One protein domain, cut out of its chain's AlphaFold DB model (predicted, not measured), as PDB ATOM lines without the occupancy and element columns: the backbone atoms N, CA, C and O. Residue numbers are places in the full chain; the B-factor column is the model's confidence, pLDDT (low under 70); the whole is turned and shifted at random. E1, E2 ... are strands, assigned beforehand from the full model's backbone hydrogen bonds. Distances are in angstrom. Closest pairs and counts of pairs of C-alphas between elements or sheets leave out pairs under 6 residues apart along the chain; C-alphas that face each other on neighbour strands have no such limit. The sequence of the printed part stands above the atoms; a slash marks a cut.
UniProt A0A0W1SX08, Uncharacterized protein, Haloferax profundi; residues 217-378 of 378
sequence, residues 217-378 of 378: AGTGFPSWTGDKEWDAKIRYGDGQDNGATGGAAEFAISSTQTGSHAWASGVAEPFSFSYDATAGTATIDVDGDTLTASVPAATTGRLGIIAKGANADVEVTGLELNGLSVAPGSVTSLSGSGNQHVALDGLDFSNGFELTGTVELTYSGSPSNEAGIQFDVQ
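This is residues 217 to 378 of the 378 residues of an uncharacterized protein of Haloferax profundi (UniProt A0A0W1SX08). Two twisted sheets of seven strands each lie face to face as a sandwich, their strands nearly aligned at 10 degrees. One sheet runs E1 E12 E8 E14 E2 E3 E4, all antiparallel; the other, E5 E6 E7 E9 E10 E11 E13, is branched at E9, with antiparallel neighbours, and the chain passes back and forth between the two. The printed part has 162 residues with no named helix and 14 named strands, E1 to E14 in order along the chain; the class is all strand. It is compact, with a radius of gyration of the C-alphas of 14.7 A, and spans 43 by 30 by 29 A.

Start at E1, residues 217 to 219, an edge strand beside E12, residues 340 to 348; N 218 and O 341, 3.0 A apart, are within hydrogen-bond range, as are the other N and O pairs named below. Next come E8, residues 300 to 308 (N 305 to O 342 of E12, 2.9 A), and E14, residues 372 to 377, where N 306 and O 374 are 2.8 A apart. Beyond E14 find a meander, each strand the antiparallel neighbour of the one before: E2, residues 230 to 235, E3, residues 250 to 253, and E4, residues 256 to 259. Look at N 232 and O 375, 2.8 A, for E2 and E14, at N 233 and O 252, 2.9 A, for the hairpin E2 and E3, and at N 253 and O 256, 3.0 A, for the hairpin E3 and E4. In the other sheet E5, residues 268 to 276, E6, residues 281 to 286, and E7, residues 289 to 294, form a second meander, with N 274 and O 283 2.8 A apart and N 284 and O 291 2.9 A. E13, residues 353 to 362, lies on the other side of E5 from E6, with N 273 and O 355 2.8 A apart. Beside E13 is E9, residues 313 to 321, with N 315 and O 360 2.9 A apart. On the other side of E9 are E10, residues 324 to 327, with N 321 and O 324 2.8 A apart, and E11, residues 331 to 333, with N 316 and O 331 2.9 A. Between the sheets, the closest C-alphas of E4 and E7 are Gly 259 and Leu 291, 5.7 A; those of E8 and E11 are Ala 307 and Ser 333, 5.5 A.

Find C-alpha 217 at (280.246, 270.406, 255.929), where E1 begins. E13, the longest strand by residues, runs 28.5 A from C-alpha 353 at (270.587, 255.710, 265.937); E5 measures 26.2 A and E8 25.6 A. E9, 23.6 A, bends by 58 degrees at residue 318, and E12, 23.8 A, by 51 degrees at residue 345. E14 ends at C-alpha 377, (266.099, 264.523, 261.115).

The C-alphas of Ser 350 and Gly 365, the two farthest apart, are 43.1 A apart. The printed part has no cut and ends at residue 378, the chain's last. Look for the one long link at residues 236 to 249, between E2 and E3. The mean pLDDT of the printed part is 84.8; residues 222 to 227, 237 to 249 and 255 to 259 of this model are under 70.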
ATOM      1  N   ALA A 217     280.237 269.127 255.224       90.94
ATOM      2  CA  ALA A 217     280.246 270.406 255.929       90.94
ATOM      3  C   ALA A 217     279.630 271.523 255.073       90.94
ATOM      4  O   ALA A 217     279.796 271.551 253.852       90.94
ATOM      5  N   GLY A 218     278.975 272.485 255.717       89.56
ATOM      6  CA  GLY A 218     278.427 273.647 255.029       89.56
ATOM      7  C   GLY A 218     277.997 274.775 255.960       89.56
ATOM      8  O   GLY A 218     277.959 274.640 257.181       89.56
ATOM      9  N   THR A 219     277.648 275.911 255.356       88.81
ATOM     10  CA  THR A 219     277.141 277.097 256.059       88.81
ATOM     11  C   THR A 219     275.616 277.147 256.035       88.81
ATOM     12  O   THR A 219     274.987 276.707 255.072       88.81
ATOM     13  N   GLY A 220     275.022 277.805 257.026       83.12
ATOM     14  CA  GLY A 220     273.583 278.018 257.121       83.12
ATOM     15  C   GLY A 220     272.825 276.761 257.539       83.12
ATOM     16  O   GLY A 220     273.407 275.780 258.000       83.12
ATOM     17  N   PHE A 221     271.503 276.805 257.382       72.69
ATOM     18  CA  PHE A 221     270.692 275.600 257.489       72.69
ATOM     19  C   PHE A 221     270.940 274.745 256.249       72.69
ATOM     20  O   PHE A 221     270.891 275.285 255.139       72.69
ATOM     21  N   PRO A 222     271.208 273.442 256.404       66.81
ATOM     22  CA  PRO A 222     271.355 272.579 255.250       66.81
ATOM     23  C   PRO A 222     270.062 272.647 254.424       66.81
ATOM     24  O   PRO A 222     268.963 272.435 254.932       66.81
ATOM     25  N   SER A 223     270.179 273.028 253.148       60.81
ATOM     26  CA  SER A 223     269.028 273.127 252.247       60.81
ATOM     27  C   SER A 223     268.569 271.718 251.902       60.81
ATOM     28  O   SER A 223     269.135 271.061 251.027       60.81
ATOM     29  N   TRP A 224     267.567 271.231 252.615       68.25
ATOM     30  CA  TRP A 224     267.010 269.909 252.391       68.25
ATOM     31  C   TRP A 224     265.947 269.941 251.306       68.25
ATOM     32  O   TRP A 224     265.149 270.872 251.210       68.25
ATOM     33  N   THR A 225     265.940 268.922 250.455       60.62
ATOM     34  CA  THR A 225     264.830 268.705 249.531       60.62
ATOM     35  C   THR A 225     263.722 267.990 250.297       60.62
ATOM     36  O   THR A 225     263.841 266.797 250.549       60.62
ATOM     37  N   GLY A 226     262.670 268.712 250.684       63.53
ATOM     38  CA  GLY A 226     261.547 268.186 251.475       63.53
ATOM     39  C   GLY A 226     261.444 268.828 252.860       63.53
ATOM     40  O   GLY A 226     262.330 269.579 253.264       63.53
ATOM     41  N   ASP A 227     260.351 268.540 253.566       67.31
ATOM     42  CA  ASP A 227     260.185 268.957 254.957       67.31
ATOM     43  C   ASP A 227     261.051 268.071 255.867       67.31
ATOM     44  O   ASP A 227     261.328 266.914 255.539       67.31
ATOM     45  N   LYS A 228     261.517 268.629 256.988       75.44
ATOM     46  CA  LYS A 228     262.125 267.839 258.064       75.44
ATOM     47  C   LYS A 228     261.044 267.010 258.751       75.44
ATOM     48  O   LYS A 228     259.949 267.526 258.978       75.44
ATOM     49  N   GLU A 229     261.366 265.776 259.117       84.44
ATOM     50  CA  GLU A 229     260.425 264.900 259.816       84.44
ATOM     51  C   GLU A 229     260.260 265.372 261.269       84.44
ATOM     52  O   GLU A 229     259.145 265.471 261.785       84.44
ATOM     53  N   TRP A 230     261.375 265.733 261.914       88.88
ATOM     54  CA  TRP A 230     261.406 266.336 263.246       88.88
ATOM     55  C   TRP A 230     262.786 266.923 263.580       88.88
ATOM     56  O   TRP A 230     263.764 266.720 262.862       88.88
ATOM     57  N   ASP A 231     262.869 267.693 264.668       88.31
ATOM     58  CA  ASP A 231     264.106 268.317 265.138       88.31
ATOM     59  C   ASP A 231     264.297 268.210 266.649       88.31
ATOM     60  O   ASP A 231     263.331 268.135 267.412       88.31
ATOM     61  N   ALA A 232     265.555 268.250 267.074       89.62
ATOM     62  CA  ALA A 232     265.967 268.373 268.460       89.62
ATOM     63  C   ALA A 232     266.911 269.570 268.634       89.62
ATOM     64  O   ALA A 232     267.649 269.936 267.719       89.62
ATOM     65  N   LYS A 233     266.875 270.226 269.793       88.31
ATOM     66  CA  LYS A 233     267.690 271.415 270.076       88.31
ATOM     67  C   LYS A 233     268.219 271.388 271.493       88.31
ATOM     68  O   LYS A 233     267.497 271.015 272.414       88.31
ATOM     69  N   ILE A 234     269.446 271.872 271.626       87.62
ATOM     70  CA  ILE A 234     270.133 272.111 272.886       87.62
ATOM     71  C   ILE A 234     270.717 273.523 272.788       87.62
ATOM     72  O   ILE A 234     271.646 273.752 272.012       87.62
ATOM     73  N   ARG A 235     270.139 274.500 273.494       82.88
ATOM     74  CA  ARG A 235     270.521 275.917 273.340       82.88
ATOM     75  C   ARG A 235     270.469 276.715 274.633       82.88
ATOM     76  O   ARG A 235     269.696 276.398 275.529       82.88
ATOM     77  N   TYR A 236     271.255 277.781 274.709       78.06
ATOM     78  CA  TYR A 236     271.132 278.809 275.737       78.06
ATOM     79  C   TYR A 236     269.834 279.611 275.523       78.06
ATOM     80  O   TYR A 236     269.599 280.088 274.416       78.06
ATOM     81  N   GLY A 237     269.019 279.791 276.570       66.62
ATOM     82  CA  GLY A 237     267.743 280.528 276.534       66.62
ATOM     83  C   GLY A 237     266.497 279.647 276.355       66.62
ATOM     84  O   GLY A 237     266.608 278.466 276.053       66.62
ATOM     85  N   ASP A 238     265.309 280.236 276.540       57.84
ATOM     86  CA  ASP A 238     264.014 279.539 276.674       57.84
ATOM     87  C   ASP A 238     263.134 279.561 275.410       57.84
ATOM     88  O   ASP A 238     261.982 279.122 275.435       57.84
ATOM     89  N   GLY A 239     263.637 280.119 274.305       53.97
ATOM     90  CA  GLY A 239     262.940 280.144 273.019       53.97
ATOM     91  C   GLY A 239     261.609 280.910 272.987       53.97
ATOM     92  O   GLY A 239     260.985 280.953 271.925       53.97
ATOM     93  N   GLN A 240     261.171 281.525 274.092       52.16
ATOM     94  CA  GLN A 240     259.969 282.350 274.165       52.16
ATOM     95  C   GLN A 240     260.380 283.815 274.319       52.16
ATOM     96  O   GLN A 240     260.946 284.226 275.328       52.16
ATOM     97  N   ASP A 241     260.036 284.648 273.336       49.38
ATOM     98  CA  ASP A 241     259.891 286.085 273.576       49.38
ATOM     99  C   ASP A 241     258.810 286.257 274.653       49.38
ATOM    100  O   ASP A 241     257.632 286.283 274.309       49.38
ATOM    101  N   ASN A 242     259.177 286.261 275.943       38.19
ATOM    102  CA  ASN A 242     258.483 286.923 277.058       38.19
ATOM    103  C   ASN A 242     259.148 286.625 278.418       38.19
ATOM    104  O   ASN A 242     258.614 285.914 279.266       38.19
ATOM    105  N   GLY A 243     260.261 287.307 278.693       39.59
ATOM    106  CA  GLY A 243     260.537 287.776 280.055       39.59
ATOM    107  C   GLY A 243     261.097 286.772 281.067       39.59
ATOM    108  O   GLY A 243     261.002 287.048 282.265       39.59
ATOM    109  N   ALA A 244     261.726 285.672 280.646       38.19
ATOM    110  CA  ALA A 244     262.529 284.874 281.568       38.19
ATOM    111  C   ALA A 244     263.798 285.638 281.982       38.19
ATOM    112  O   ALA A 244     264.787 285.754 281.258       38.19
ATOM    113  N   THR A 245     263.779 286.178 283.196       39.06
ATOM    114  CA  THR A 245     264.982 286.649 283.878       39.06
ATOM    115  C   THR A 245     265.804 285.449 284.342       39.06
ATOM    116  O   THR A 245     265.571 284.930 285.430       39.06
ATOM    117  N   GLY A 246     266.781 285.047 283.527       42.34
ATOM    118  CA  GLY A 246     267.924 284.238 283.956       42.34
ATOM    119  C   GLY A 246     268.048 282.868 283.289       42.34
ATOM    120  O   GLY A 246     267.507 281.896 283.791       42.34
ATOM    121  N   GLY A 247     268.841 282.793 282.216       49.31
ATOM    122  CA  GLY A 247     269.806 281.705 281.975       49.31
ATOM    123  C   GLY A 247     269.338 280.247 281.870       49.31
ATOM    124  O   GLY A 247     270.202 279.380 281.859       49.31
ATOM    125  N   ALA A 248     268.043 279.936 281.802       52.66
ATOM    126  CA  ALA A 248     267.583 278.557 281.630       52.66
ATOM    127  C   ALA A 248     267.751 278.125 280.162       52.66
ATOM    128  O   ALA A 248     267.168 278.743 279.273       52.66
ATOM    129  N   ALA A 249     268.583 277.113 279.902       62.81
ATOM    130  CA  ALA A 249     268.714 276.496 278.583       62.81
ATOM    131  C   ALA A 249     267.449 275.719 278.200       62.81
ATOM    132  O   ALA A 249     266.761 275.192 279.073       62.81
ATOM    133  N   GLU A 250     267.181 275.606 276.902       72.81
ATOM    134  CA  GLU A 250     266.071 274.829 276.358       72.81
ATOM    135  C   GLU A 250     266.582 273.539 275.732       72.81
ATOM    136  O   GLU A 250     267.388 273.557 274.793       72.81
ATOM    137  N   PHE A 251     266.026 272.430 276.213       83.75
ATOM    138  CA  PHE A 251     266.019 271.157 275.507       83.75
ATOM    139  C   PHE A 251     264.661 270.977 274.851       83.75
ATOM    140  O   PHE A 251     263.622 271.041 275.519       83.75
ATOM    141  N   ALA A 252     264.671 270.747 273.542       84.19
ATOM    142  CA  ALA A 252     263.450 270.545 272.783       84.19
ATOM    143  C   ALA A 252     263.575 269.371 271.822       84.19
ATOM    144  O   ALA A 252     264.616 269.196 271.196       84.19
ATOM    145  N   ILE A 253     262.483 268.622 271.664       86.44
ATOM    146  CA  ILE A 253     262.302 267.611 270.616       86.44
ATOM    147  C   ILE A 253     260.918 267.817 270.000       86.44
ATOM    148  O   ILE A 253     259.918 267.807 270.716       86.44
ATOM    149  N   SER A 254     260.830 267.992 268.679       80.81
ATOM    150  CA  SER A 254     259.563 268.175 267.946       80.81
ATOM    151  C   SER A 254     258.633 269.205 268.600       80.81
ATOM    152  O   SER A 254     257.452 268.937 268.816       80.81
ATOM    153  N   SER A 255     259.166 270.371 268.985       69.56
ATOM    154  CA  SER A 255     258.478 271.439 269.744       69.56
ATOM    155  C   SER A 255     258.024 271.106 271.178       69.56
ATOM    156  O   SER A 255     257.520 271.987 271.873       69.56
ATOM    157  N   THR A 256     258.250 269.884 271.663       69.19
ATOM    158  CA  THR A 256     258.093 269.539 273.082       69.19
ATOM    159  C   THR A 256     259.279 270.106 273.853       69.19
ATOM    160  O   THR A 256     260.410 269.679 273.635       69.19
ATOM    161  N   GLN A 257     259.018 271.079 274.727       66.12
ATOM    162  CA  GLN A 257     260.020 271.769 275.546       66.12
ATOM    163  C   GLN A 257     259.833 271.388 277.011       66.12
ATOM    164  O   GLN A 257     258.873 271.836 277.642       66.12
ATOM    165  N   THR A 258     260.707 270.546 277.562       64.06
ATOM    166  CA  THR A 258     260.534 270.071 278.950       64.06
ATOM    167  C   THR A 258     261.834 269.842 279.726       64.06
ATOM    168  O   THR A 258     261.760 269.337 280.843       64.06
ATOM    169  N   GLY A 259     263.004 270.202 279.185       68.44
ATOM    170  CA  GLY A 259     264.299 270.054 279.867       68.44
ATOM    171  C   GLY A 259     265.069 271.371 279.971       68.44
ATOM    172  O   GLY A 259     264.861 272.274 279.159       68.44
ATOM    173  N   SER A 260     265.948 271.468 280.971       75.62
ATOM    174  CA  SER A 260     266.846 272.606 281.175       75.62
ATOM    175  C   SER A 260     268.240 272.134 281.542       75.62
ATOM    176  O   SER A 260     268.360 271.159 282.274       75.62
ATOM    177  N   HIS A 261     269.248 272.899 281.138       83.69
ATOM    178  CA  HIS A 261     270.649 272.667 281.470       83.69
ATOM    179  C   HIS A 261     271.363 273.987 281.769       83.69
ATOM    180  O   HIS A 261     270.928 275.059 281.336       83.69
ATOM    181  N   ALA A 262     272.430 273.935 282.558       83.44
ATOM    182  CA  ALA A 262     273.137 275.117 283.035       83.44
ATOM    183  C   ALA A 262     274.530 275.219 282.404       83.44
ATOM    184  O   ALA A 262     275.505 274.740 282.968       83.44
ATOM    185  N   TRP A 263     274.624 275.924 281.277       84.94
ATOM    186  CA  TRP A 263     275.879 276.094 280.544       84.94
ATOM    187  C   TRP A 263     276.927 276.911 281.300       84.94
ATOM    188  O   TRP A 263     276.680 278.065 281.673       84.94
ATOM    189  N   ALA A 264     278.145 276.384 281.386       88.75
ATOM    190  CA  ALA A 264     279.323 277.144 281.782       88.75
ATOM    191  C   ALA A 264     280.147 277.563 280.551       88.75
ATOM    192  O   ALA A 264     280.507 276.741 279.716       88.75
ATOM    193  N   SER A 265     280.458 278.862 280.440       91.50
ATOM    194  CA  SER A 265     281.271 279.388 279.332       91.50
ATOM    195  C   SER A 265     282.650 278.722 279.292       91.50
ATOM    196  O   SER A 265     283.360 278.732 280.301       91.50
ATOM    197  N   GLY A 266     283.031 278.190 278.130       92.62
ATOM    198  CA  GLY A 266     284.323 277.538 277.899       92.62
ATOM    199  C   GLY A 266     284.472 276.170 278.567       92.62
ATOM    200  O   GLY A 266     285.597 275.724 278.801       92.62
ATOM    201  N   VAL A 267     283.361 275.532 278.947       93.81
ATOM    202  CA  VAL A 267     283.350 274.158 279.456       93.81
ATOM    203  C   VAL A 267     282.813 273.242 278.365       93.81
ATOM    204  O   VAL A 267     281.741 273.477 277.814       93.81
ATOM    205  N   ALA A 268     283.596 272.213 278.051       95.88
ATOM    206  CA  ALA A 268     283.245 271.186 277.088       95.88
ATOM    207  C   ALA A 268     282.464 270.065 277.792       95.88
ATOM    208  O   ALA A 268     282.969 269.458 278.740       95.88
ATOM    209  N   GLU A 269     281.247 269.796 277.327       94.69
ATOM    210  CA  GLU A 269     280.289 268.879 277.954       94.69
ATOM    211  C   GLU A 269     279.889 267.772 276.966       94.69
ATOM    212  O   GLU A 269     279.647 268.053 275.787       94.69
ATOM    213  N   PRO A 270     279.843 266.497 277.389       96.94
ATOM    214  CA  PRO A 270     279.408 265.417 276.515       96.94
ATOM    215  C   PRO A 270     277.905 265.527 276.245       96.94
ATOM    216  O   PRO A 270     277.127 265.840 277.146       96.94
ATOM    217  N   PHE A 271     277.492 265.201 275.022       95.75
ATOM    218  CA  PHE A 271     276.086 265.048 274.671       95.75
ATOM    219  C   PHE A 271     275.818 263.722 273.960       95.75
ATOM    220  O   PHE A 271     276.693 263.154 273.298       95.75
ATOM    221  N   SER A 272     274.568 263.273 274.044       96.19
ATOM    222  CA  SER A 272     274.020 262.241 273.168       96.19
ATOM    223  C   SER A 272     272.689 262.687 272.572       96.19
ATOM    224  O   SER A 272     271.927 263.442 273.176       96.19
ATOM    225  N   PHE A 273     272.417 262.222 271.361       95.81
ATOM    226  CA  PHE A 273     271.150 262.358 270.670       95.81
ATOM    227  C   PHE A 273     270.804 261.021 270.023       95.81
ATOM    228  O   PHE A 273     271.488 260.570 269.107       95.81
ATOM    229  N   SER A 274     269.748 260.375 270.499       96.06
ATOM    230  CA  SER A 274     269.351 259.047 270.048       96.06
ATOM    231  C   SER A 274     267.906 258.996 269.583       96.06
ATOM    232  O   SER A 274     267.058 259.780 270.009       96.06
ATOM    233  N   TYR A 275     267.627 258.033 268.712       95.69
ATOM    234  CA  TYR A 275     266.298 257.658 268.256       95.69
ATOM    235  C   TYR A 275     266.121 256.156 268.445       95.69
ATOM    236  O   TYR A 275     266.895 255.370 267.906       95.69
ATOM    237  N   ASP A 276     265.094 255.758 269.192       96.19
ATOM    238  CA  ASP A 276     264.661 254.371 269.337       96.19
ATOM    239  C   ASP A 276     263.461 254.130 268.413       96.19
ATOM    240  O   ASP A 276     262.335 254.558 268.692       96.19
ATOM    241  N   ALA A 277     263.705 253.420 267.310       93.94
ATOM    242  CA  ALA A 277     262.682 253.099 266.317       93.94
ATOM    243  C   ALA A 277     261.601 252.133 266.839       93.94
ATOM    244  O   ALA A 277     260.484 252.123 266.322       93.94
ATOM    245  N   THR A 278     261.904 251.332 267.866       94.62
ATOM    246  CA  THR A 278     260.939 250.401 268.472       94.62
ATOM    247  C   THR A 278     259.991 251.140 269.408       94.62
ATOM    248  O   THR A 278     258.785 250.891 269.394       94.62
ATOM    249  N   ALA A 279     260.530 252.050 270.222       94.69
ATOM    250  CA  ALA A 279     259.745 252.871 271.138       94.69
ATOM    251  C   ALA A 279     259.067 254.067 270.442       94.69
ATOM    252  O   ALA A 279     258.078 254.589 270.962       94.69
ATOM    253  N   GLY A 280     259.570 254.497 269.280       94.12
ATOM    254  CA  GLY A 280     259.108 255.703 268.589       94.12
ATOM    255  C   GLY A 280     259.468 256.975 269.358       94.12
ATOM    256  O   GLY A 280     258.664 257.907 269.445       94.12
ATOM    257  N   THR A 281     260.645 256.991 269.986       94.62
ATOM    258  CA  THR A 281     261.089 258.084 270.861       94.62
ATOM    259  C   THR A 281     262.477 258.566 270.491       94.62
ATOM    260  O   THR A 281     263.345 257.754 270.186       94.62
ATOM    261  N   ALA A 282     262.703 259.872 270.598       94.88
ATOM    262  CA  ALA A 282     264.033 260.458 270.568       94.88
ATOM    263  C   ALA A 282     264.437 260.926 271.970       94.88
ATOM    264  O   ALA A 282     263.580 261.328 272.762       94.88
ATOM    265  N   THR A 283     265.734 260.883 272.257       94.25
ATOM    266  CA  THR A 283     266.319 261.334 273.522       94.25
ATOM    267  C   THR A 283     267.517 262.230 273.248       94.25
ATOM    268  O   THR A 283     268.365 261.877 272.436       94.25
ATOM    269  N   ILE A 284     267.597 263.367 273.932       92.62
ATOM    270  CA  ILE A 284     268.815 264.175 274.048       92.62
ATOM    271  C   ILE A 284     269.294 264.155 275.495       92.62
ATOM    272  O   ILE A 284     268.477 264.217 276.412       92.62
ATOM    273  N   ASP A 285     270.603 264.077 275.684       92.31
ATOM    274  CA  ASP A 285     271.273 264.169 276.980       92.31
ATOM    275  C   ASP A 285     272.478 265.105 276.866       92.31
ATOM    276  O   ASP A 285     273.198 265.027 275.869       92.31
ATOM    277  N   VAL A 286     272.696 265.967 277.860       91.81
ATOM    278  CA  VAL A 286     273.936 266.748 278.015       91.81
ATOM    279  C   VAL A 286     274.365 266.696 279.466       91.81
ATOM    280  O   VAL A 286     273.613 267.122 280.340       91.81
ATOM    281  N   ASP A 287     275.560 266.163 279.713       90.69
ATOM    282  CA  ASP A 287     276.123 265.983 281.059       90.69
ATOM    283  C   ASP A 287     275.125 265.379 282.080       90.69
ATOM    284  O   ASP A 287     275.106 265.727 283.261       90.69
ATOM    285  N   GLY A 288     274.262 264.459 281.624       89.00
ATOM    286  CA  GLY A 288     273.259 263.779 282.450       89.00
ATOM    287  C   GLY A 288     271.914 264.497 282.614       89.00
ATOM    288  O   GLY A 288     271.004 263.927 283.226       89.00
ATOM    289  N   ASP A 289     271.747 265.710 282.080       88.75
ATOM    290  CA  ASP A 289     270.424 266.310 281.913       88.75
ATOM    291  C   ASP A 289     269.763 265.704 280.665       88.75
ATOM    292  O   ASP A 289     270.188 265.950 279.537       88.75
ATOM    293  N   THR A 290     268.700 264.917 280.856       90.06
ATOM    294  CA  THR A 290     268.055 264.148 279.778       90.06
ATOM    295  C   THR A 290     266.653 264.664 279.433       90.06
ATOM    296  O   THR A 290     265.835 264.946 280.313       90.06
ATOM    297  N   LEU A 291     266.318 264.686 278.141       89.44
ATOM    298  CA  LEU A 291     264.965 264.863 277.618       89.44
ATOM    299  C   LEU A 291     264.616 263.745 276.628       89.44
ATOM    300  O   LEU A 291     265.280 263.599 275.610       89.44
ATOM    301  N   THR A 292     263.505 263.045 276.867       92.62
ATOM    302  CA  THR A 292     262.934 262.053 275.942       92.62
ATOM    303  C   THR A 292     261.536 262.474 275.498       92.62
ATOM    304  O   THR A 292     260.714 262.876 276.325       92.62
ATOM    305  N   ALA A 293     261.235 262.337 274.206       91.94
ATOM    306  CA  ALA A 293     259.912 262.615 273.651       91.94
ATOM    307  C   ALA A 293     259.539 261.627 272.539       91.94
ATOM    308  O   ALA A 293     260.403 261.075 271.860       91.94
ATOM    309  N   SER A 294     258.237 261.425 272.332       93.25
ATOM    310  CA  SER A 294     257.733 260.691 271.168       93.25
ATOM    311  C   SER A 294     257.939 261.504 269.893       93.25
ATOM    312  O   SER A 294     257.662 262.703 269.873       93.25
ATOM    313  N   VAL A 295     258.382 260.841 268.828       92.69
ATOM    314  CA  VAL A 295     258.643 261.458 267.520       92.69
ATOM    315  C   VAL A 295     257.994 260.644 266.400       92.69
ATOM    316  O   VAL A 295     257.730 259.452 266.586       92.69
ATOM    317  N   PRO A 296     257.704 261.256 265.238       91.44
ATOM    318  CA  PRO A 296     257.331 260.504 264.047       91.44
ATOM    319  C   PRO A 296     258.390 259.454 263.688       91.44
ATOM    320  O   PRO A 296     259.586 259.646 263.916       91.44
ATOM    321  N   ALA A 297     257.944 258.334 263.122       88.62
ATOM    322  CA  ALA A 297     258.849 257.271 262.715       88.62
ATOM    323  C   ALA A 297     259.719 257.728 261.535       88.62
ATOM    324  O   ALA A 297     259.195 258.086 260.485       88.62
ATOM    325  N   ALA A 298     261.036 257.628 261.692       84.31
ATOM    326  CA  ALA A 298     262.005 257.776 260.613       84.31
ATOM    327  C   ALA A 298     262.625 256.404 260.309       84.31
ATOM    328  O   ALA A 298     262.966 255.663 261.230       84.31
ATOM    329  N   THR A 299     262.746 256.033 259.031       78.69
ATOM    330  CA  THR A 299     263.340 254.740 258.623       78.69
ATOM    331  C   THR A 299     264.607 254.892 257.802       78.69
ATOM    332  O   THR A 299     265.465 254.024 257.845       78.69
ATOM    333  N   THR A 300     264.745 255.983 257.058       79.75
ATOM    334  CA  THR A 300     265.937 256.318 256.277       79.75
ATOM    335  C   THR A 300     265.995 257.822 256.138       79.75
ATOM    336  O   THR A 300     264.930 258.421 256.002       79.75
ATOM    337  N   GLY A 301     267.186 258.398 256.028       84.75
ATOM    338  CA  GLY A 301     267.301 259.762 255.537       84.75
ATOM    339  C   GLY A 301     268.551 260.481 256.001       84.75
ATOM    340  O   GLY A 301     269.656 259.947 255.874       84.75
ATOM    341  N   ARG A 302     268.383 261.728 256.433       89.19
ATOM    342  CA  ARG A 302     269.487 262.661 256.669       89.19
ATOM    343  C   ARG A 302     269.476 263.149 258.108       89.19
ATOM    344  O   ARG A 302     268.436 263.533 258.633       89.19
ATOM    345  N   LEU A 303     270.660 263.201 258.713       92.75
ATOM    346  CA  LEU A 303     270.885 263.817 260.019       92.75
ATOM    347  C   LEU A 303     271.731 265.078 259.840       92.75
ATOM    348  O   LEU A 303     272.868 265.009 259.374       92.75
ATOM    349  N   GLY A 304     271.174 266.238 260.178       92.88
ATOM    350  CA  GLY A 304     271.904 267.505 260.178       92.88
ATOM    351  C   GLY A 304     272.317 267.891 261.589       92.88
ATOM    352  O   GLY A 304     271.449 268.028 262.441       92.88
ATOM    353  N   ILE A 305     273.608 268.116 261.821       94.88
ATOM    354  CA  ILE A 305     274.152 268.674 263.063       94.88
ATOM    355  C   ILE A 305     274.498 270.135 262.796       94.88
ATOM    356  O   ILE A 305     275.329 270.413 261.936       94.88
ATOM    357  N   ILE A 306     273.865 271.071 263.503       93.19
ATOM    358  CA  ILE A 306     273.943 272.507 263.205       93.19
ATOM    359  C   ILE A 306     274.432 273.264 264.441       93.19
ATOM    360  O   ILE A 306     273.706 273.353 265.428       93.19
ATOM    361  N   ALA A 307     275.616 273.869 264.362       94.06
ATOM    362  CA  ALA A 307     276.132 274.796 265.367       94.06
ATOM    363  C   ALA A 307     275.654 276.228 265.083       94.06
ATOM    364  O   ALA A 307     275.699 276.701 263.939       94.06
ATOM    365  N   LYS A 308     275.223 276.939 266.128       90.38
ATOM    366  CA  LYS A 308     274.673 278.298 266.037       90.38
ATOM    367  C   LYS A 308     275.424 279.274 266.941       90.38
ATOM    368  O   LYS A 308     275.123 279.392 268.122       90.38
ATOM    369  N   GLY A 309     276.375 280.010 266.378       83.38
ATOM    370  CA  GLY A 309     277.226 280.975 267.076       83.38
ATOM    371  C   GLY A 309     276.598 282.365 267.212       83.38
ATOM    372  O   GLY A 309     277.027 283.332 266.574       83.38
ATOM    373  N   ALA A 310     275.533 282.483 268.004       79.88
ATOM    374  CA  ALA A 310     274.783 283.727 268.171       79.88
ATOM    375  C   ALA A 310     275.167 284.446 269.484       79.88
ATOM    376  O   ALA A 310     274.634 284.164 270.556       79.88
ATOM    377  N   ASN A 311     276.120 285.387 269.404       85.88
ATOM    378  CA  ASN A 311     276.804 286.027 270.551       85.88
ATOM    379  C   ASN A 311     277.561 285.048 271.473       85.88
ATOM    380  O   ASN A 311     277.877 285.374 272.617       85.88
ATOM    381  N   ALA A 312     277.844 283.856 270.962       89.50
ATOM    382  CA  ALA A 312     278.705 282.847 271.548       89.50
ATOM    383  C   ALA A 312     279.423 282.127 270.406       89.50
ATOM    384  O   ALA A 312     278.894 282.061 269.295       89.50
ATOM    385  N   ASP A 313     280.596 281.587 270.689       93.12
ATOM    386  CA  ASP A 313     281.213 280.553 269.877       93.12
ATOM    387  C   ASP A 313     280.602 279.212 270.303       93.12
ATOM    388  O   ASP A 313     280.494 278.931 271.498       93.12
ATOM    389  N   VAL A 314     280.164 278.410 269.337       93.94
ATOM    390  CA  VAL A 314     279.680 277.042 269.558       93.94
ATOM    391  C   VAL A 314     280.620 276.098 268.842       93.94
ATOM    392  O   VAL A 314     280.758 276.177 267.621       93.94
ATOM    393  N   GLU A 315     281.226 275.193 269.591       95.31
ATOM    394  CA  GLU A 315     282.100 274.155 269.071       95.31
ATOM    395  C   GLU A 315     281.528 272.782 269.415       95.31
ATOM    396  O   GLU A 315     281.164 272.506 270.555       95.31
ATOM    397  N   VAL A 316     281.423 271.928 268.402       95.62
ATOM    398  CA  VAL A 316     281.012 270.532 268.538       95.62
ATOM    399  C   VAL A 316     282.140 269.672 268.012       95.62
ATOM    400  O   VAL A 316     282.580 269.882 266.883       95.62
ATOM    401  N   THR A 317     282.614 268.717 268.800       95.44
ATOM    402  CA  THR A 317     283.759 267.862 268.455       95.44
ATOM    403  C   THR A 317     283.505 266.410 268.837       95.44
ATOM    404  O   THR A 317     282.577 266.105 269.588       95.44
ATOM    405  N   GLY A 318     284.332 265.506 268.306       92.94
ATOM    406  CA  GLY A 318     284.274 264.082 268.641       92.94
ATOM    407  C   GLY A 318     282.949 263.437 268.247       92.94
ATOM    408  O   GLY A 318     282.435 262.613 268.996       92.94
ATOM    409  N   LEU A 319     282.370 263.861 267.119       95.62
ATOM    410  CA  LEU A 319     281.109 263.310 266.638       95.62
ATOM    411  C   LEU A 319     281.268 261.820 266.310       95.62
ATOM    412  O   LEU A 319     282.129 261.444 265.514       95.62
ATOM    413  N   GLU A 320     280.393 260.992 266.872       94.75
ATOM    414  CA  GLU A 320     280.290 259.568 266.550       94.75
ATOM    415  C   GLU A 320     278.829 259.194 266.299       94.75
ATOM    416  O   GLU A 320     277.943 259.614 267.037       94.75
ATOM    417  N   LEU A 321     278.570 258.396 265.263       94.88
ATOM    418  CA  LEU A 321     277.261 257.824 264.961       94.88
ATOM    419  C   LEU A 321     277.326 256.309 265.169       94.88
ATOM    420  O   LEU A 321     278.057 255.610 264.467       94.88
ATOM    421  N   ASN A 322     276.554 255.797 266.124       94.25
ATOM    422  CA  ASN A 322     276.537 254.392 266.536       94.25
ATOM    423  C   ASN A 322     277.944 253.866 266.898       94.25
ATOM    424  O   ASN A 322     278.300 252.734 266.563       94.25
ATOM    425  N   GLY A 323     278.761 254.713 267.536       89.44
ATOM    426  CA  GLY A 323     280.147 254.412 267.916       89.44
ATOM    427  C   GLY A 323     281.158 254.410 266.761       89.44
ATOM    428  O   GLY A 323     282.294 253.978 266.948       89.44
ATOM    429  N   LEU A 324     280.768 254.847 265.559       89.31
ATOM    430  CA  LEU A 324     281.692 255.119 264.456       89.31
ATOM    431  C   LEU A 324     281.961 256.618 264.370       89.31
ATOM    432  O   LEU A 324     281.015 257.401 264.355       89.31
ATOM    433  N   SER A 325     283.226 257.016 264.233       90.88
ATOM    434  CA  SER A 325     283.594 258.420 264.028       90.88
ATOM    435  C   SER A 325     282.837 259.027 262.848       90.88
ATOM    436  O   SER A 325     282.621 258.372 261.830       90.88
ATOM    437  N   VAL A 326     282.453 260.289 262.962       93.75
ATOM    438  CA  VAL A 326     281.929 261.084 261.852       93.75
ATOM    439  C   VAL A 326     283.084 261.863 261.221       93.75
ATOM    440  O   VAL A 326     283.987 262.318 261.921       93.75
ATOM    441  N   ALA A 327     283.079 262.012 259.898       94.06
ATOM    442  CA  ALA A 327     284.059 262.806 259.163       94.06
ATOM    443  C   ALA A 327     283.330 263.799 258.244       94.06
ATOM    444  O   ALA A 327     282.652 263.348 257.324       94.06
ATOM    445  N   PRO A 328     283.436 265.124 258.445       93.06
ATOM    446  CA  PRO A 328     284.241 265.788 259.469       93.06
ATOM    447  C   PRO A 328     283.690 265.574 260.884       93.06
ATOM    448  O   PRO A 328     282.483 265.604 261.107       93.06
ATOM    449  N   GLY A 329     284.593 265.382 261.847       89.19
ATOM    450  CA  GLY A 329     284.256 265.031 263.236       89.19
ATOM    451  C   GLY A 329     283.873 266.210 264.127       89.19
ATOM    452  O   GLY A 329     283.701 266.042 265.336       89.19
ATOM    453  N   SER A 330     283.768 267.407 263.551       92.12
ATOM    454  CA  SER A 330     283.486 268.639 264.278       92.12
ATOM    455  C   SER A 330     282.681 269.636 263.453       92.12
ATOM    456  O   SER A 330     282.809 269.690 262.229       92.12
ATOM    457  N   VAL A 331     281.930 270.493 264.138       93.75
ATOM    458  CA  VAL A 331     281.287 271.676 263.563       93.75
ATOM    459  C   VAL A 331     281.433 272.852 264.523       93.75
ATOM    460  O   VAL A 331     281.083 272.756 265.695       93.75
ATOM    461  N   THR A 332     281.934 273.979 264.018       93.12
ATOM    462  CA  THR A 332     282.193 275.176 264.826       93.12
ATOM    463  C   THR A 332     281.519 276.377 264.192       93.12
ATOM    464  O   THR A 332     281.739 276.651 263.017       93.12
ATOM    465  N   SER A 333     280.736 277.124 264.963       93.19
ATOM    466  CA  SER A 333     280.153 278.402 264.559       93.19
ATOM    467  C   SER A 333     280.623 279.487 265.522       93.19
ATOM    468  O   SER A 333     280.261 279.488 266.696       93.19
ATOM    469  N   LEU A 334     281.447 280.407 265.022       91.06
ATOM    470  CA  LEU A 334     281.943 281.544 265.794       91.06
ATOM    471  C   LEU A 334     280.872 282.631 265.913       91.06
ATOM    472  O   LEU A 334     280.036 282.796 265.015       91.06
ATOM    473  N   SER A 335     280.956 283.434 266.967       86.81
ATOM    474  CA  SER A 335     280.072 284.562 267.222       86.81
ATOM    475  C   SER A 335     279.998 285.493 266.008       86.81
ATOM    476  O   SER A 335     280.974 286.142 265.626       86.81
ATOM    477  N   GLY A 336     278.812 285.582 265.402       80.25
ATOM    478  CA  GLY A 336     278.551 286.443 264.243       80.25
ATOM    479  C   GLY A 336     278.953 285.851 262.885       80.25
ATOM    480  O   GLY A 336     278.793 286.526 261.870       80.25
ATOM    481  N   SER A 337     279.424 284.599 262.837       82.56
ATOM    482  CA  SER A 337     279.776 283.898 261.587       82.56
ATOM    483  C   SER A 337     278.589 283.214 260.891       82.56
ATOM    484  O   SER A 337     278.730 282.714 259.774       82.56
ATOM    485  N   GLY A 338     277.409 283.221 261.522       86.44
ATOM    486  CA  GLY A 338     276.234 282.481 261.061       86.44
ATOM    487  C   GLY A 338     276.339 280.979 261.337       86.44
ATOM    488  O   GLY A 338     277.370 280.476 261.783       86.44
ATOM    489  N   ASN A 339     275.247 280.256 261.093       90.94
ATOM    490  CA  ASN A 339     275.164 278.829 261.406       90.94
ATOM    491  C   ASN A 339     276.143 278.017 260.551       90.94
ATOM    492  O   ASN A 339     276.360 278.336 259.382       90.94
ATOM    493  N   GLN A 340     276.679 276.948 261.123       93.50
ATOM    494  CA  GLN A 340     277.528 275.973 260.439       93.50
ATOM    495  C   GLN A 340     276.938 274.584 260.651       93.50
ATOM    496  O   GLN A 340     276.283 274.356 261.669       93.50
ATOM    497  N   HIS A 341     277.129 273.664 259.710       94.06
ATOM    498  CA  HIS A 341     276.568 272.323 259.825       94.06
ATOM    499  C   HIS A 341     277.471 271.225 259.276       94.06
ATOM    500  O   HIS A 341     278.328 271.468 258.427       94.06
ATOM    501  N   VAL A 342     277.186 270.004 259.724       94.81
ATOM    502  CA  VAL A 342     277.571 268.748 259.076       94.81
ATOM    503  C   VAL A 342     276.293 267.975 258.772       94.81
ATOM    504  O   VAL A 342     275.454 267.786 259.652       94.81
ATOM    505  N   ALA A 343     276.118 267.563 257.518       93.75
ATOM    506  CA  ALA A 343     274.990 266.751 257.077       93.75
ATOM    507  C   ALA A 343     275.450 265.321 256.777       93.75
ATOM    508  O   ALA A 343     276.368 265.124 255.982       93.75
ATOM    509  N   LEU A 344     274.802 264.344 257.407       93.19
ATOM    510  CA  LEU A 344     275.015 262.917 257.182       93.19
ATOM    511  C   LEU A 344     273.880 262.381 256.319       93.19
ATOM    512  O   LEU A 344     272.715 262.480 256.701       93.19
ATOM    513  N   ASP A 345     274.230 261.843 255.159       90.38
ATOM    514  CA  ASP A 345     273.294 261.461 254.108       90.38
ATOM    515  C   ASP A 345     273.135 259.948 253.970       90.38
ATOM    516  O   ASP A 345     274.067 259.186 254.217       90.38
ATOM    517  N   GLY A 346     271.958 259.517 253.507       87.81
ATOM    518  CA  GLY A 346     271.708 258.115 253.162       87.81
ATOM    519  C   GLY A 346     271.760 257.164 254.358       87.81
ATOM    520  O   GLY A 346     272.111 255.996 254.193       87.81
ATOM    521  N   LEU A 347     271.430 257.657 255.553       90.44
ATOM    522  CA  LEU A 347     271.426 256.867 256.775       90.44
ATOM    523  C   LEU A 347     270.218 255.922 256.816       90.44
ATOM    524  O   LEU A 347     269.133 256.249 256.333       90.44
ATOM    525  N   ASP A 348     270.413 254.757 257.432       89.88
ATOM    526  CA  ASP A 348     269.352 253.810 257.774       89.88
ATOM    527  C   ASP A 348     268.985 253.986 259.252       89.88
ATOM    528  O   ASP A 348     269.806 253.752 260.140       89.88
ATOM    529  N   PHE A 349     267.748 254.404 259.505       90.00
ATOM    530  CA  PHE A 349     267.198 254.628 260.841       90.00
ATOM    531  C   PHE A 349     266.249 253.508 261.277       90.00
ATOM    532  O   PHE A 349     265.613 253.619 262.324       90.00
ATOM    533  N   SER A 350     266.131 252.421 260.506       89.69
ATOM    534  CA  SER A 350     265.203 251.318 260.796       89.69
ATOM    535  C   SER A 350     265.412 250.679 262.172       89.69
ATOM    536  O   SER A 350     264.453 250.194 262.770       89.69
ATOM    537  N   ASN A 351     266.642 250.725 262.695       90.50
ATOM    538  CA  ASN A 351     267.001 250.244 264.032       90.50
ATOM    539  C   ASN A 351     267.249 251.378 265.038       90.50
ATOM    540  O   ASN A 351     267.724 251.116 266.141       90.50
ATOM    541  N   GLY A 352     266.938 252.622 264.673       94.12
ATOM    542  CA  GLY A 352     267.328 253.792 265.444       94.12
ATOM    543  C   GLY A 352     268.759 254.252 265.172       94.12
ATOM    544  O   GLY A 352     269.444 253.737 264.286       94.12
ATOM    545  N   PHE A 353     269.202 255.244 265.936       95.31
ATOM    546  CA  PHE A 353     270.587 255.710 265.937       95.31
ATOM    547  C   PHE A 353     270.959 256.315 267.290       95.31
ATOM    548  O   PHE A 353     270.089 256.713 268.062       95.31
ATOM    549  N   GLU A 354     272.256 256.442 267.534       96.62
ATOM    550  CA  GLU A 354     272.837 257.229 268.613       96.62
ATOM    551  C   GLU A 354     273.959 258.095 268.035       96.62
ATOM    552  O   GLU A 354     274.930 257.583 267.483       96.62
ATOM    553  N   LEU A 355     273.803 259.411 268.123       97.12
ATOM    554  CA  LEU A 355     274.829 260.396 267.823       97.12
ATOM    555  C   LEU A 355     275.403 260.903 269.146       97.12
ATOM    556  O   LEU A 355     274.654 261.393 269.987       97.12
ATOM    557  N   THR A 356     276.716 260.850 269.314       97.62
ATOM    558  CA  THR A 356     277.405 261.403 270.484       97.62
ATOM    559  C   THR A 356     278.428 262.442 270.074       97.62
ATOM    560  O   THR A 356     278.880 262.466 268.929       97.62
ATOM    561  N   GLY A 357     278.818 263.288 271.018       96.69
ATOM    562  CA  GLY A 357     279.932 264.209 270.847       96.69
ATOM    563  C   GLY A 357     280.167 265.039 272.097       96.69
ATOM    564  O   GLY A 357     279.616 264.768 273.161       96.69
ATOM    565  N   THR A 358     280.996 266.063 271.959       97.00
ATOM    566  CA  THR A 358     281.220 267.080 272.987       97.00
ATOM    567  C   THR A 358     280.808 268.434 272.439       97.00
ATOM    568  O   THR A 358     281.105 268.747 271.286       97.00
ATOM    569  N   VAL A 359     280.126 269.225 273.256       95.56
ATOM    570  CA  VAL A 359     279.687 270.582 272.945       95.56
ATOM    571  C   VAL A 359     280.340 271.565 273.905       95.56
ATOM    572  O   VAL A 359     280.366 271.341 275.108       95.56
ATOM    573  N   GLU A 360     280.858 272.665 273.373       95.06
ATOM    574  CA  GLU A 360     281.383 273.783 274.148       95.06
ATOM    575  C   GLU A 360     280.740 275.084 273.659       95.06
ATOM    576  O   GLU A 360     280.711 275.381 272.461       95.06
ATOM    577  N   LEU A 361     280.230 275.876 274.603       92.31
ATOM    578  CA  LEU A 361     279.771 277.241 274.362       92.31
ATOM    579  C   LEU A 361     280.759 278.212 275.007       92.31
ATOM    580  O   LEU A 361     280.892 278.237 276.227       92.31
ATOM    581  N   THR A 362     281.389 279.076 274.214       93.19
ATOM    582  CA  THR A 362     282.276 280.136 274.711       93.19
ATOM    583  C   THR A 362     281.655 281.506 274.472       93.19
ATOM    584  O   THR A 362     281.298 281.871 273.357       93.19
ATOM    585  N   TYR A 363     281.506 282.301 275.529       89.00
ATOM    586  CA  TYR A 363     280.837 283.601 275.461       89.00
ATOM    587  C   TYR A 363     281.334 284.596 276.511       89.00
ATOM    588  O   TYR A 363     281.731 284.233 277.621       89.00
ATOM    589  N   SER A 364     281.251 285.887 276.172       83.75
ATOM    590  CA  SER A 364     281.478 287.006 277.088       83.75
ATOM    591  C   SER A 364     280.159 287.737 277.357       83.75
ATOM    592  O   SER A 364     279.630 288.407 276.472       83.75
ATOM    593  N   GLY A 365     279.624 287.636 278.574       78.19
ATOM    594  CA  GLY A 365     278.302 288.180 278.906       78.19
ATOM    595  C   GLY A 365     277.191 287.146 278.728       78.19
ATOM    596  O   GLY A 365     277.351 286.012 279.166       78.19
ATOM    597  N   SER A 366     276.058 287.535 278.139       74.12
ATOM    598  CA  SER A 366     274.940 286.620 277.875       74.12
ATOM    599  C   SER A 366     274.884 286.263 276.385       74.12
ATOM    600  O   SER A 366     274.746 287.183 275.572       74.12
ATOM    601  N   PRO A 367     274.955 284.969 276.020       76.50
ATOM    602  CA  PRO A 367     274.639 284.504 274.672       76.50
ATOM    603  C   PRO A 367     273.238 284.938 274.237       76.50
ATOM    604  O   PRO A 367     272.390 285.276 275.071       76.50
ATOM    605  N   SER A 368     272.963 284.899 272.930       73.75
ATOM    606  CA  SER A 368     271.575 284.990 272.474       73.75
ATOM    607  C   SER A 368     270.802 283.723 272.857       73.75
ATOM    608  O   SER A 368     271.388 282.673 273.125       73.75
ATOM    609  N   ASN A 369     269.472 283.803 272.813       71.62
ATOM    610  CA  ASN A 369     268.556 282.686 273.063       71.62
ATOM    611  C   ASN A 369     268.568 281.585 271.971       71.62
ATOM    612  O   ASN A 369     267.680 280.733 271.926       71.62
ATOM    613  N   GLU A 370     269.532 281.624 271.051       75.81
ATOM    614  CA  GLU A 370     269.676 280.656 269.962       75.81
ATOM    615  C   GLU A 370     271.062 280.010 269.901       75.81
ATOM    616  O   GLU A 370     271.285 279.164 269.032       75.81
ATOM    617  N   ALA A 371     271.976 280.381 270.804       85.44
ATOM    618  CA  ALA A 371     273.310 279.802 270.839       85.44
ATOM    619  C   ALA A 371     273.263 278.336 271.283       85.44
ATOM    620  O   ALA A 371     272.756 278.037 272.362       85.44
ATOM    621  N   GLY A 372     273.787 277.426 270.466       88.56
ATOM    622  CA  GLY A 372     273.835 275.997 270.776       88.56
ATOM    623  C   GLY A 372     273.815 275.112 269.535       88.56
ATOM    624  O   GLY A 372     274.260 275.527 268.461       88.56
ATOM    625  N   ILE A 373     273.279 273.901 269.690       91.75
ATOM    626  CA  ILE A 373     273.203 272.881 268.642       91.75
ATOM    627  C   ILE A 373     271.742 272.585 268.296       91.75
ATOM    628  O   ILE A 373     270.868 272.515 269.163       91.75
ATOM    629  N   GLN A 374     271.475 272.390 267.010       91.56
ATOM    630  CA  GLN A 374     270.240 271.796 266.514       91.56
ATOM    631  C   GLN A 374     270.565 270.526 265.734       91.56
ATOM    632  O   GLN A 374     271.480 270.517 264.914       91.56
ATOM    633  N   PHE A 375     269.771 269.491 265.972       91.75
ATOM    634  CA  PHE A 375     269.723 268.291 265.164       91.75
ATOM    635  C   PHE A 375     268.437 268.327 264.366       91.75
ATOM    636  O   PHE A 375     267.357 268.456 264.939       91.75
ATOM    637  N   ASP A 376     268.537 268.219 263.057       90.31
ATOM    638  CA  ASP A 376     267.365 267.984 262.235       90.31
ATOM    639  C   ASP A 376     267.425 266.528 261.746       90.31
ATOM    640  O   ASP A 376     268.498 266.044 261.364       90.31
ATOM    641  N   VAL A 377     266.275 265.853 261.714       89.06
ATOM    642  CA  VAL A 377     266.099 264.523 261.115       89.06
ATOM    643  C   VAL A 377     265.117 264.639 259.955       89.06
ATOM    644  O   VAL A 377     264.026 265.198 260.100       89.06
ATOM    645  N   GLN A 378     265.528 264.132 258.797       83.62
ATOM    646  CA  GLN A 378     264.706 264.009 257.595       83.62
ATOM    647  C   GLN A 378     264.575 262.552 257.191       83.62
ATOM    648  O   GLN A 378     265.610 261.851 257.268       83.62
TER     649      GLN A 378